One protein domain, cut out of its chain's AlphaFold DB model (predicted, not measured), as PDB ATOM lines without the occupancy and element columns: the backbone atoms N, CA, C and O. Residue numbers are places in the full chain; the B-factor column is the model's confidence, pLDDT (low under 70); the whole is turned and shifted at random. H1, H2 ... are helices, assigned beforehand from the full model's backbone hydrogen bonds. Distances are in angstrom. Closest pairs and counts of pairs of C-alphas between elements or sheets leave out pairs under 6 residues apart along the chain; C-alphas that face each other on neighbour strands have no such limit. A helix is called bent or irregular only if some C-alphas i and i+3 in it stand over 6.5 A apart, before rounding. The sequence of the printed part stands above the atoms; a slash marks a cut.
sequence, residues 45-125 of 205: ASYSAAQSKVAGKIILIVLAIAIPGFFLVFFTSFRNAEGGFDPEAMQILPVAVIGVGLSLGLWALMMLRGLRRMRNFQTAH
ATOM      1  N   ALA A  45     -13.351  -9.002   5.767       69.38
ATOM      2  CA  ALA A  45     -13.115  -7.752   6.473       69.38
ATOM      3  C   ALA A  45     -13.283  -6.557   5.522       69.38
ATOM      4  O   ALA A  45     -13.955  -5.584   5.876       69.38
ATOM      5  N   SER A  46     -12.778  -6.672   4.288       66.81
ATOM      6  CA  SER A  46     -12.920  -5.646   3.250       66.81
ATOM      7  C   SER A  46     -14.387  -5.392   2.862       66.81
ATOM      8  O   SER A  46     -14.797  -4.231   2.776       66.81
ATOM      9  N   TYR A  47     -15.218  -6.440   2.749       63.75
ATOM     10  CA  TYR A  47     -16.659  -6.293   2.498       63.75
ATOM     11  C   TYR A  47     -17.378  -5.594   3.654       63.75
ATOM     12  O   TYR A  47     -18.168  -4.675   3.430       63.75
ATOM     13  N   SER A  48     -17.081  -5.985   4.898       61.38
ATOM     14  CA  SER A  48     -17.695  -5.364   6.078       61.38
ATOM     15  C   SER A  48     -17.329  -3.875   6.198       61.38
ATOM     16  O   SER A  48     -18.173  -3.040   6.536       61.38
ATOM     17  N   ALA A  49     -16.082  -3.523   5.868       59.75
ATOM     18  CA  ALA A  49     -15.576  -2.158   5.906       59.75
ATOM     19  C   ALA A  49     -16.146  -1.290   4.774       59.75
ATOM     20  O   ALA A  49     -16.399  -0.101   4.970       59.75
ATOM     21  N   ALA A  50     -16.382  -1.861   3.591       58.59
ATOM     22  CA  ALA A  50     -17.056  -1.164   2.497       58.59
ATOM     23  C   ALA A  50     -18.530  -0.881   2.839       58.59
ATOM     24  O   ALA A  50     -19.010   0.240   2.653       58.59
ATOM     25  N   GLN A  51     -19.230  -1.860   3.418       58.16
ATOM     26  CA  GLN A  51     -20.639  -1.728   3.790       58.16
ATOM     27  C   GLN A  51     -20.867  -0.671   4.881       58.16
ATOM     28  O   GLN A  51     -21.807   0.122   4.781       58.16
ATOM     29  N   SER A  52     -19.985  -0.595   5.885       58.47
ATOM     30  CA  SER A  52     -20.073   0.420   6.943       58.47
ATOM     31  C   SER A  52     -19.849   1.843   6.412       58.47
ATOM     32  O   SER A  52     -20.560   2.766   6.816       58.47
ATOM     33  N   LYS A  53     -18.940   2.027   5.442       60.94
ATOM     34  CA  LYS A  53     -18.703   3.321   4.776       60.94
ATOM     35  C   LYS A  53     -19.904   3.777   3.945       60.94
ATOM     36  O   LYS A  53     -20.242   4.959   3.972       60.94
ATOM     37  N   VAL A  54     -20.563   2.866   3.225       58.69
ATOM     38  CA  VAL A  54     -21.762   3.186   2.427       58.69
ATOM     39  C   VAL A  54     -22.935   3.555   3.332       58.69
ATOM     40  O   VAL A  54     -23.578   4.579   3.105       58.69
ATOM     41  N   ALA A  55     -23.167   2.782   4.399       60.44
ATOM     42  CA  ALA A  55     -24.193   3.105   5.387       60.44
ATOM     43  C   ALA A  55     -23.953   4.491   6.012       60.44
ATOM     44  O   ALA A  55     -24.877   5.297   6.076       60.44
ATOM     45  N   GLY A  56     -22.706   4.807   6.382       65.88
ATOM     46  CA  GLY A  56     -22.330   6.127   6.896       65.88
ATOM     47  C   GLY A  56     -22.576   7.269   5.902       65.88
ATOM     48  O   GLY A  56     -23.103   8.312   6.287       65.88
ATOM     49  N   LYS A  57     -22.268   7.071   4.612       67.75
ATOM     50  CA  LYS A  57     -22.533   8.071   3.562       67.75
ATOM     51  C   LYS A  57     -24.025   8.318   3.349       67.75
ATOM     52  O   LYS A  57     -24.425   9.471   3.247       67.75
ATOM     53  N   ILE A  58     -24.848   7.267   3.311       68.25
ATOM     54  CA  ILE A  58     -26.308   7.406   3.166       68.25
ATOM     55  C   ILE A  58     -26.884   8.175   4.358       68.25
ATOM     56  O   ILE A  58     -27.686   9.081   4.164       68.25
ATOM     57  N   ILE A  59     -26.435   7.859   5.577       69.31
ATOM     58  CA  ILE A  59     -26.841   8.576   6.793       69.31
ATOM     59  C   ILE A  59     -26.516  10.069   6.676       69.31
ATOM     60  O   ILE A  59     -27.387  10.902   6.919       69.31
ATOM     61  N   LEU A  60     -25.291  10.405   6.263       74.62
ATOM     62  CA  LEU A  60     -24.866  11.791   6.067       74.62
ATOM     63  C   LEU A  60     -25.699  12.515   5.008       74.62
ATOM     64  O   LEU A  60     -26.112  13.642   5.249       74.62
ATOM     65  N   ILE A  61     -25.981  11.874   3.869       77.25
ATOM     66  CA  ILE A  61     -26.801  12.461   2.798       77.25
ATOM     67  C   ILE A  61     -28.230  12.710   3.287       77.25
ATOM     68  O   ILE A  61     -28.768  13.794   3.079       77.25
ATOM     69  N   VAL A  62     -28.841  11.735   3.970       72.69
ATOM     70  CA  VAL A  62     -30.201  11.892   4.500       72.69
ATOM     71  C   VAL A  62     -30.247  13.007   5.538       72.69
ATOM     72  O   VAL A  62     -31.135  13.843   5.459       72.69
ATOM     73  N   LEU A  63     -29.282  13.085   6.460       75.19
ATOM     74  CA  LEU A  63     -29.200  14.188   7.425       75.19
ATOM     75  C   LEU A  63     -28.992  15.544   6.737       75.19
ATOM     76  O   LEU A  63     -29.657  16.514   7.096       75.19
ATOM     77  N   ALA A  64     -28.125  15.601   5.724       78.06
ATOM     78  CA  ALA A  64     -27.833  16.815   4.966       78.06
ATOM     79  C   ALA A  64     -29.018  17.314   4.126       78.06
ATOM     80  O   ALA A  64     -29.043  18.488   3.781       78.06
ATOM     81  N   ILE A  65     -29.998  16.464   3.803       80.62
ATOM     82  CA  ILE A  65     -31.226  16.864   3.097       80.62
ATOM     83  C   ILE A  65     -32.372  17.095   4.086       80.62
ATOM     84  O   ILE A  65     -33.078  18.096   3.994       80.62
ATOM     85  N   ALA A  66     -32.555  16.192   5.049       74.56
ATOM     86  CA  ALA A  66     -33.675  16.221   5.980       74.56
ATOM     87  C   ALA A  66     -33.602  17.414   6.936       74.56
ATOM     88  O   ALA A  66     -34.631  18.031   7.188       74.56
ATOM     89  N   ILE A  67     -32.411  17.769   7.439       77.62
ATOM     90  CA  ILE A  67     -32.266  18.904   8.359       77.62
ATOM     91  C   ILE A  67     -32.544  20.229   7.627       77.62
ATOM     92  O   ILE A  67     -33.450  20.944   8.056       77.62
ATOM     93  N   PRO A  68     -31.872  20.569   6.506       79.44
ATOM     94  CA  PRO A  68     -32.159  21.814   5.795       79.44
ATOM     95  C   PRO A  68     -33.555  21.834   5.179       79.44
ATOM     96  O   PRO A  68     -34.192  22.877   5.190       79.44
ATOM     97  N   GLY A  69     -34.056  20.697   4.686       78.94
ATOM     98  CA  GLY A  69     -35.415  20.581   4.159       78.94
ATOM     99  C   GLY A  69     -36.477  20.813   5.231       78.94
ATOM    100  O   GLY A  69     -37.429  21.549   4.989       78.94
ATOM    101  N   PHE A  70     -36.282  20.265   6.435       75.00
ATOM    102  CA  PHE A  70     -37.138  20.551   7.584       75.00
ATOM    103  C   PHE A  70     -37.122  22.042   7.915       75.00
ATOM    104  O   PHE A  70     -38.187  22.645   7.979       75.00
ATOM    105  N   PHE A  71     -35.941  22.655   8.054       76.56
ATOM    106  CA  PHE A  71     -35.845  24.091   8.325       76.56
ATOM    107  C   PHE A  71     -36.449  24.937   7.202       76.56
ATOM    108  O   PHE A  71     -37.125  25.913   7.491       76.56
ATOM    109  N   LEU A  72     -36.275  24.565   5.936       80.56
ATOM    110  CA  LEU A  72     -36.846  25.293   4.807       80.56
ATOM    111  C   LEU A  72     -38.374  25.239   4.839       80.56
ATOM    112  O   LEU A  72     -38.998  26.291   4.829       80.56
ATOM    113  N   VAL A  73     -38.969  24.047   4.951       73.75
ATOM    114  CA  VAL A  73     -40.429  23.881   5.070       73.75
ATOM    115  C   VAL A  73     -40.958  24.591   6.315       73.75
ATOM    116  O   VAL A  73     -42.019  25.205   6.273       73.75
ATOM    117  N   PHE A  74     -40.210  24.548   7.412       73.31
ATOM    118  CA  PHE A  74     -40.545  25.233   8.649       73.31
ATOM    119  C   PHE A  74     -40.555  26.761   8.483       73.31
ATOM    120  O   PHE A  74     -41.547  27.422   8.764       73.31
ATOM    121  N   PHE A  75     -39.481  27.349   7.962       72.69
ATOM    122  CA  PHE A  75     -39.396  28.796   7.783       72.69
ATOM    123  C   PHE A  75     -40.302  29.322   6.666       72.69
ATOM    124  O   PHE A  75     -40.606  30.508   6.684       72.69
ATOM    125  N   THR A  76     -40.725  28.497   5.703       74.81
ATOM    126  CA  THR A  76     -41.675  28.918   4.661       74.81
ATOM    127  C   THR A  76     -43.131  28.733   5.073       74.81
ATOM    128  O   THR A  76     -43.946  29.591   4.759       74.81
ATOM    129  N   SER A  77     -43.472  27.656   5.786       70.94
ATOM    130  CA  SER A  77     -44.870  27.345   6.135       70.94
ATOM    131  C   SER A  77     -45.377  28.126   7.345       70.94
ATOM    132  O   SER A  77     -46.580  28.295   7.494       70.94
ATOM    133  N   PHE A  78     -44.476  28.595   8.213       70.62
ATOM    134  CA  PHE A  78     -44.829  29.341   9.427       70.62
ATOM    135  C   PHE A  78     -44.666  30.859   9.258       70.62
ATOM    136  O   PHE A  78     -44.795  31.602  10.232       70.62
ATOM    137  N   ARG A  79     -44.364  31.322   8.036       69.44
ATOM    138  CA  ARG A  79     -44.178  32.738   7.710       69.44
ATOM    139  C   ARG A  79     -45.459  33.332   7.136       69.44
ATOM    140  O   ARG A  79     -46.001  32.827   6.160       69.44
ATOM    141  N   ASN A  80     -45.911  34.434   7.713       70.25
ATOM    142  CA  ASN A  80     -47.064  35.208   7.254       70.25
ATOM    143  C   ASN A  80     -46.673  36.062   6.034       70.25
ATOM    144  O   ASN A  80     -45.491  36.313   5.788       70.25
ATOM    145  N   ALA A  81     -47.669  36.576   5.303       65.75
ATOM    146  CA  ALA A  81     -47.476  37.442   4.132       65.75
ATOM    147  C   ALA A  81     -46.642  38.712   4.421       65.75
ATOM    148  O   ALA A  81     -45.984  39.238   3.527       65.75
ATOM    149  N   GLU A  82     -46.619  39.165   5.677       73.69
ATOM    150  CA  GLU A  82     -45.836  40.315   6.156       73.69
ATOM    151  C   GLU A  82     -44.403  39.941   6.593       73.69
ATOM    152  O   GLU A  82     -43.625  40.789   7.022       73.69
ATOM    153  N   GLY A  83     -44.023  38.665   6.481       67.56
ATOM    154  CA  GLY A  83     -42.673  38.176   6.757       67.56
ATOM    155  C   GLY A  83     -42.362  37.863   8.224       67.56
ATOM    156  O   GLY A  83     -41.228  37.446   8.487       67.56
ATOM    157  N   GLY A  84     -43.330  38.030   9.136       74.81
ATOM    158  CA  GLY A  84     -43.277  37.587  10.538       74.81
ATOM    159  C   GLY A  84     -43.492  36.077  10.714       74.81
ATOM    160  O   GLY A  84     -43.451  35.336   9.732       74.81
ATOM    161  N   PHE A  85     -43.725  35.628  11.954       74.94
ATOM    162  CA  PHE A  85     -44.225  34.276  12.249       74.94
ATOM    163  C   PHE A  85     -45.712  34.306  12.605       74.94
ATOM    164  O   PHE A  85     -46.157  35.201  13.330       74.94
ATOM    165  N   ASP A  86     -46.471  33.336  12.098       77.81
ATOM    166  CA  ASP A  86     -47.913  33.255  12.317       77.81
ATOM    167  C   ASP A  86     -48.201  32.783  13.764       77.81
ATOM    168  O   ASP A  86     -47.719  31.711  14.160       77.81
ATOM    169  N   PRO A  87     -48.954  33.557  14.575       75.31
ATOM    170  CA  PRO A  87     -49.264  33.199  15.957       75.31
ATOM    171  C   PRO A  87     -50.044  31.885  16.100       75.31
ATOM    172  O   PRO A  87     -49.846  31.177  17.089       75.31
ATOM    173  N   GLU A  88     -50.910  31.533  15.143       75.81
ATOM    174  CA  GLU A  88     -51.650  30.262  15.169       75.81
ATOM    175  C   GLU A  88     -50.723  29.090  14.841       75.81
ATOM    176  O   GLU A  88     -50.742  28.049  15.502       75.81
ATOM    177  N   ALA A  89     -49.815  29.288  13.884       69.56
ATOM    178  CA  ALA A  89     -48.812  28.292  13.540       69.56
ATOM    179  C   ALA A  89     -47.819  28.068  14.703       69.56
ATOM    180  O   ALA A  89     -47.434  26.932  14.993       69.56
ATOM    181  N   MET A  90     -47.472  29.117  15.457       73.69
ATOM    182  CA  MET A  90     -46.651  29.006  16.671       73.69
ATOM    183  C   MET A  90     -47.281  28.134  17.772       73.69
ATOM    184  O   MET A  90     -46.542  27.574  18.582       73.69
ATOM    185  N   GLN A  91     -48.606  27.945  17.800       78.44
ATOM    186  CA  GLN A  91     -49.255  27.043  18.765       78.44
ATOM    187  C   GLN A  91     -49.074  25.561  18.404       78.44
ATOM    188  O   GLN A  91     -49.013  24.709  19.289       78.44
ATOM    189  N   ILE A  92     -48.942  25.245  17.113       76.56
ATOM    190  CA  ILE A  92     -48.752  23.872  16.606       76.56
ATOM    191  C   ILE A  92     -47.267  23.473  16.650       76.56
ATOM    192  O   ILE A  92     -46.927  22.286  16.682       76.56
ATOM    193  N   LEU A  93     -46.374  24.464  16.721       74.75
ATOM    194  CA  LEU A  93     -44.923  24.307  16.773       74.75
ATOM    195  C   LEU A  93     -44.435  23.214  17.746       74.75
ATOM    196  O   LEU A  93     -43.657  22.360  17.311       74.75
ATOM    197  N   PRO A  94     -44.871  23.159  19.021       79.12
ATOM    198  CA  PRO A  94     -44.371  22.154  19.956       79.12
ATOM    199  C   PRO A  94     -44.745  20.733  19.518       79.12
ATOM    200  O   PRO A  94     -43.921  19.823  19.593       79.12
ATOM    201  N   VAL A  95     -45.960  20.548  18.990       81.56
ATOM    202  CA  VAL A  95     -46.455  19.252  18.501       81.56
ATOM    203  C   VAL A  95     -45.692  18.821  17.249       81.56
ATOM    204  O   VAL A  95     -45.288  17.663  17.146       81.56
ATOM    205  N   ALA A  96     -45.426  19.750  16.328       76.31
ATOM    206  CA  ALA A  96     -44.641  19.485  15.125       76.31
ATOM    207  C   ALA A  96     -43.188  19.102  15.459       76.31
ATOM    208  O   ALA A  96     -42.670  18.121  14.921       76.31
ATOM    209  N   VAL A  97     -42.549  19.815  16.392       79.56
ATOM    210  CA  VAL A  97     -41.184  19.516  16.859       79.56
ATOM    211  C   VAL A  97     -41.119  18.141  17.524       79.56
ATOM    212  O   VAL A  97     -40.216  17.361  17.223       79.56
ATOM    213  N   ILE A  98     -42.094  17.801  18.373       83.00
ATOM    214  CA  ILE A  98     -42.181  16.476  19.005       83.00
ATOM    215  C   ILE A  98     -42.396  15.384  17.949       83.00
ATOM    216  O   ILE A  98     -41.709  14.363  17.979       83.00
ATOM    217  N   GLY A  99     -43.301  15.594  16.988       82.19
ATOM    218  CA  GLY A  99     -43.591  14.633  15.922       82.19
ATOM    219  C   GLY A  99     -42.378  14.351  15.032       82.19
ATOM    220  O   GLY A  99     -42.040  13.190  14.784       82.19
ATOM    221  N   VAL A 100     -41.666  15.396  14.603       80.12
ATOM    222  CA  VAL A 100     -40.430  15.258  13.817       80.12
ATOM    223  C   VAL A 100     -39.319  14.629  14.655       80.12
ATOM    224  O   VAL A 100     -38.643  13.717  14.180       80.12
ATOM    225  N   GLY A 101     -39.166  15.041  15.915       79.56
ATOM    226  CA  GLY A 101     -38.189  14.472  16.843       79.56
ATOM    227  C   GLY A 101     -38.393  12.972  17.069       79.56
ATOM    228  O   GLY A 101     -37.440  12.200  16.979       79.56
ATOM    229  N   LEU A 102     -39.638  12.532  17.277       83.69
ATOM    230  CA  LEU A 102     -39.990  11.113  17.395       83.69
ATOM    231  C   LEU A 102     -39.740  10.351  16.093       83.69
ATOM    232  O   LEU A 102     -39.215   9.238  16.128       83.69
ATOM    233  N   SER A 103     -40.067  10.955  14.950       78.50
ATOM    234  CA  SER A 103     -39.841  10.358  13.631       78.50
ATOM    235  C   SER A 103     -38.350  10.135  13.371       78.50
ATOM    236  O   SER A 103     -37.945   9.028  13.015       78.50
ATOM    237  N   LEU A 104     -37.516  11.149  13.629       79.25
ATOM    238  CA  LEU A 104     -36.057  11.057  13.530       79.25
ATOM    239  C   LEU A 104     -35.478  10.079  14.555       79.25
ATOM    240  O   LEU A 104     -34.581   9.311  14.218       79.25
ATOM    241  N   GLY A 105     -36.009  10.059  15.779       79.38
ATOM    242  CA  GLY A 105     -35.614   9.117  16.826       79.38
ATOM    243  C   GLY A 105     -35.896   7.663  16.442       79.38
ATOM    244  O   GLY A 105     -35.018   6.810  16.570       79.38
ATOM    245  N   LEU A 106     -37.084   7.378  15.900       82.81
ATOM    246  CA  LEU A 106     -37.440   6.068  15.344       82.81
ATOM    247  C   LEU A 106     -36.506   5.682  14.198       82.81
ATOM    248  O   LEU A 106     -35.996   4.560  14.170       82.81
ATOM    249  N   TRP A 107     -36.227   6.620  13.294       77.56
ATOM    250  CA  TRP A 107     -35.312   6.405  12.177       77.56
ATOM    251  C   TRP A 107     -33.889   6.088  12.652       77.56
ATOM    252  O   TRP A 107     -33.301   5.083  12.245       77.56
ATOM    253  N   ALA A 108     -33.367   6.872  13.598       75.62
ATOM    254  CA  ALA A 108     -32.072   6.649  14.228       75.62
ATOM    255  C   ALA A 108     -32.021   5.289  14.938       75.62
ATOM    256  O   ALA A 108     -31.032   4.567  14.823       75.62
ATOM    257  N   LEU A 109     -33.096   4.883  15.617       79.88
ATOM    258  CA  LEU A 109     -33.173   3.594  16.304       79.88
ATOM    259  C   LEU A 109     -33.202   2.411  15.322       79.88
ATOM    260  O   LEU A 109     -32.543   1.393  15.562       79.88
ATOM    261  N   MET A 110     -33.903   2.540  14.190       73.75
ATOM    262  CA  MET A 110     -33.862   1.559  13.098       73.75
ATOM    263  C   MET A 110     -32.458   1.455  12.491       73.75
ATOM    264  O   MET A 110     -31.956   0.346  12.290       73.75
ATOM    265  N   MET A 111     -31.786   2.587  12.279       70.38
ATOM    266  CA  MET A 111     -30.408   2.621  11.784       70.38
ATOM    267  C   MET A 111     -29.415   2.018  12.775       70.38
ATOM    268  O   MET A 111     -28.593   1.192  12.386       70.38
ATOM    269  N   LEU A 112     -29.526   2.338  14.066       72.75
ATOM    270  CA  LEU A 112     -28.706   1.749  15.125       72.75
ATOM    271  C   LEU A 112     -28.904   0.234  15.215       72.75
ATOM    272  O   LEU A 112     -27.935  -0.503  15.402       72.75
ATOM    273  N   ARG A 113     -30.133  -0.266  15.035       72.12
ATOM    274  CA  ARG A 113     -30.391  -1.711  14.917       72.12
ATOM    275  C   ARG A 113     -29.713  -2.315  13.684       72.12
ATOM    276  O   ARG A 113     -29.143  -3.402  13.794       72.12
ATOM    277  N   GLY A 114     -29.725  -1.618  12.548       65.19
ATOM    278  CA  GLY A 114     -28.977  -2.003  11.345       65.19
ATOM    279  C   GLY A 114     -27.466  -2.072  11.586       65.19
ATOM    280  O   GLY A 114     -26.836  -3.084  11.283       65.19
ATOM    281  N   LEU A 115     -26.896  -1.048  12.226       65.75
ATOM    282  CA  LEU A 115     -25.478  -0.972  12.594       65.75
ATOM    283  C   LEU A 115     -25.075  -2.054  13.602       65.75
ATOM    284  O   LEU A 115     -24.023  -2.668  13.450       65.75
ATOM    285  N   ARG A 116     -25.917  -2.360  14.597       65.12
ATOM    286  CA  ARG A 116     -25.666  -3.467  15.537       65.12
ATOM    287  C   ARG A 116     -25.658  -4.825  14.836       65.12
ATOM    288  O   ARG A 116     -24.786  -5.638  15.128       65.12
ATOM    289  N   ARG A 117     -26.569  -5.068  13.883       60.22
ATOM    290  CA  ARG A 117     -26.518  -6.282  13.045       60.22
ATOM    291  C   ARG A 117     -25.213  -6.349  12.245       60.22
ATOM    292  O   ARG A 117     -24.591  -7.403  12.233       60.22
ATOM    293  N   MET A 118     -24.758  -5.231  11.676       56.22
ATOM    294  CA  MET A 118     -23.461  -5.134  10.986       56.22
ATOM    295  C   MET A 118     -22.261  -5.409  11.905       56.22
ATOM    296  O   MET A 118     -21.358  -6.150  11.529       56.22
ATOM    297  N   ARG A 119     -22.264  -4.900  13.140       56.31
ATOM    298  CA  ARG A 119     -21.182  -5.157  14.109       56.31
ATOM    299  C   ARG A 119     -21.139  -6.616  14.579       56.31
ATOM    300  O   ARG A 119     -20.064  -7.162  14.823       56.31
ATOM    301  N   ASN A 120     -22.296  -7.267  14.666       52.69
ATOM    302  CA  ASN A 120     -22.368  -8.702  14.940       52.69
ATOM    303  C   ASN A 120     -21.840  -9.533  13.758       52.69
ATOM    304  O   ASN A 120     -21.229 -10.574  13.985       52.69
ATOM    305  N   PHE A 121     -21.983  -9.060  12.511       52.78
ATOM    306  CA  PHE A 121     -21.286  -9.673  11.371       52.78
ATOM    307  C   PHE A 121     -19.770  -9.571  11.512       52.78
ATOM    308  O   PHE A 121     -19.097 -10.557  11.239       52.78
ATOM    309  N   GLN A 122     -19.249  -8.439  12.001       52.31
ATOM    310  CA  GLN A 122     -17.807  -8.236  12.203       52.31
ATOM    311  C   GLN A 122     -17.186  -9.135  13.280       52.31
ATOM    312  O   GLN A 122     -16.009  -9.471  13.224       52.31
ATOM    313  N   THR A 123     -17.971  -9.540  14.275       48.62
ATOM    314  CA  THR A 123     -17.500 -10.393  15.379       48.62
ATOM    315  C   THR A 123     -17.737 -11.881  15.118       48.62
ATOM    316  O   THR A 123     -16.987 -12.713  15.621       48.62
ATOM    317  N   ALA A 124     -18.696 -12.233  14.255       49.59
ATOM    318  CA  ALA A 124     -18.935 -13.606  13.801       49.59
ATOM    319  C   ALA A 124     -17.868 -14.145  12.818       49.59
ATOM    320  O   ALA A 124     -17.985 -15.277  12.353       49.59
ATOM    321  N   HIS A 125     -16.827 -13.362  12.512       55.25
ATOM    322  CA  HIS A 125     -15.775 -13.624  11.517       55.25
ATOM    323  C   HIS A 125     -14.904 -14.877  11.726       55.25
ATOM    324  O   HIS A 125     -13.992 -15.104  10.939       55.25
TER     325      HIS A 125
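This is residues 45 to 125 of the 205 residues of an uncharacterized protein of Chloroflexi bacterium OLB15 (UniProt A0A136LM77). A long, thin helical hairpin: H2 and H1 run side by side in opposite ways, touching near the end where the printed part begins and ends, with their link at the other end. The printed part has 81 residues with two named helices, H1 then H2, and no named strand; the class is all helix. It is an extended rod, with a radius of gyration of the C-alphas of 18.5 A and spans of 61 by 19 by 8 A.

H2, residues 87 to 123, and H1, residues 45 to 77, form a hairpin at a shallow tilt of 2 degrees, opposite ways, centre to centre 12.7 A. They touch through residues 115 to 122 of H2 and 45 to 52 of H1 alone; the closest C-alphas, those of Ser 48 and Gln 122, are 6.8 A apart. O i to N i+4 pairs within hydrogen-bond range number 28 of 29 in H1 and 29 of 33 in H2.

H2 is 53.9 A long, ending at C-alpha 123 (-17.500, -10.393, 15.379). It has a kink of 36 degrees near residue 94 and is irregular, with C-alphas 91 and 94 7.0 A apart. H1 is 47.3 A long, from C-alpha 45 (-13.115, -7.752, 6.473).

The farthest C-alphas, of Glu 82 and His 125, are 62.0 A apart. The printed part has no cut, and the 9-residue link is short. Mean pLDDT of the printed part is 70.7; 31 residues are under 70, among them 45 to 59 and 114 to 125.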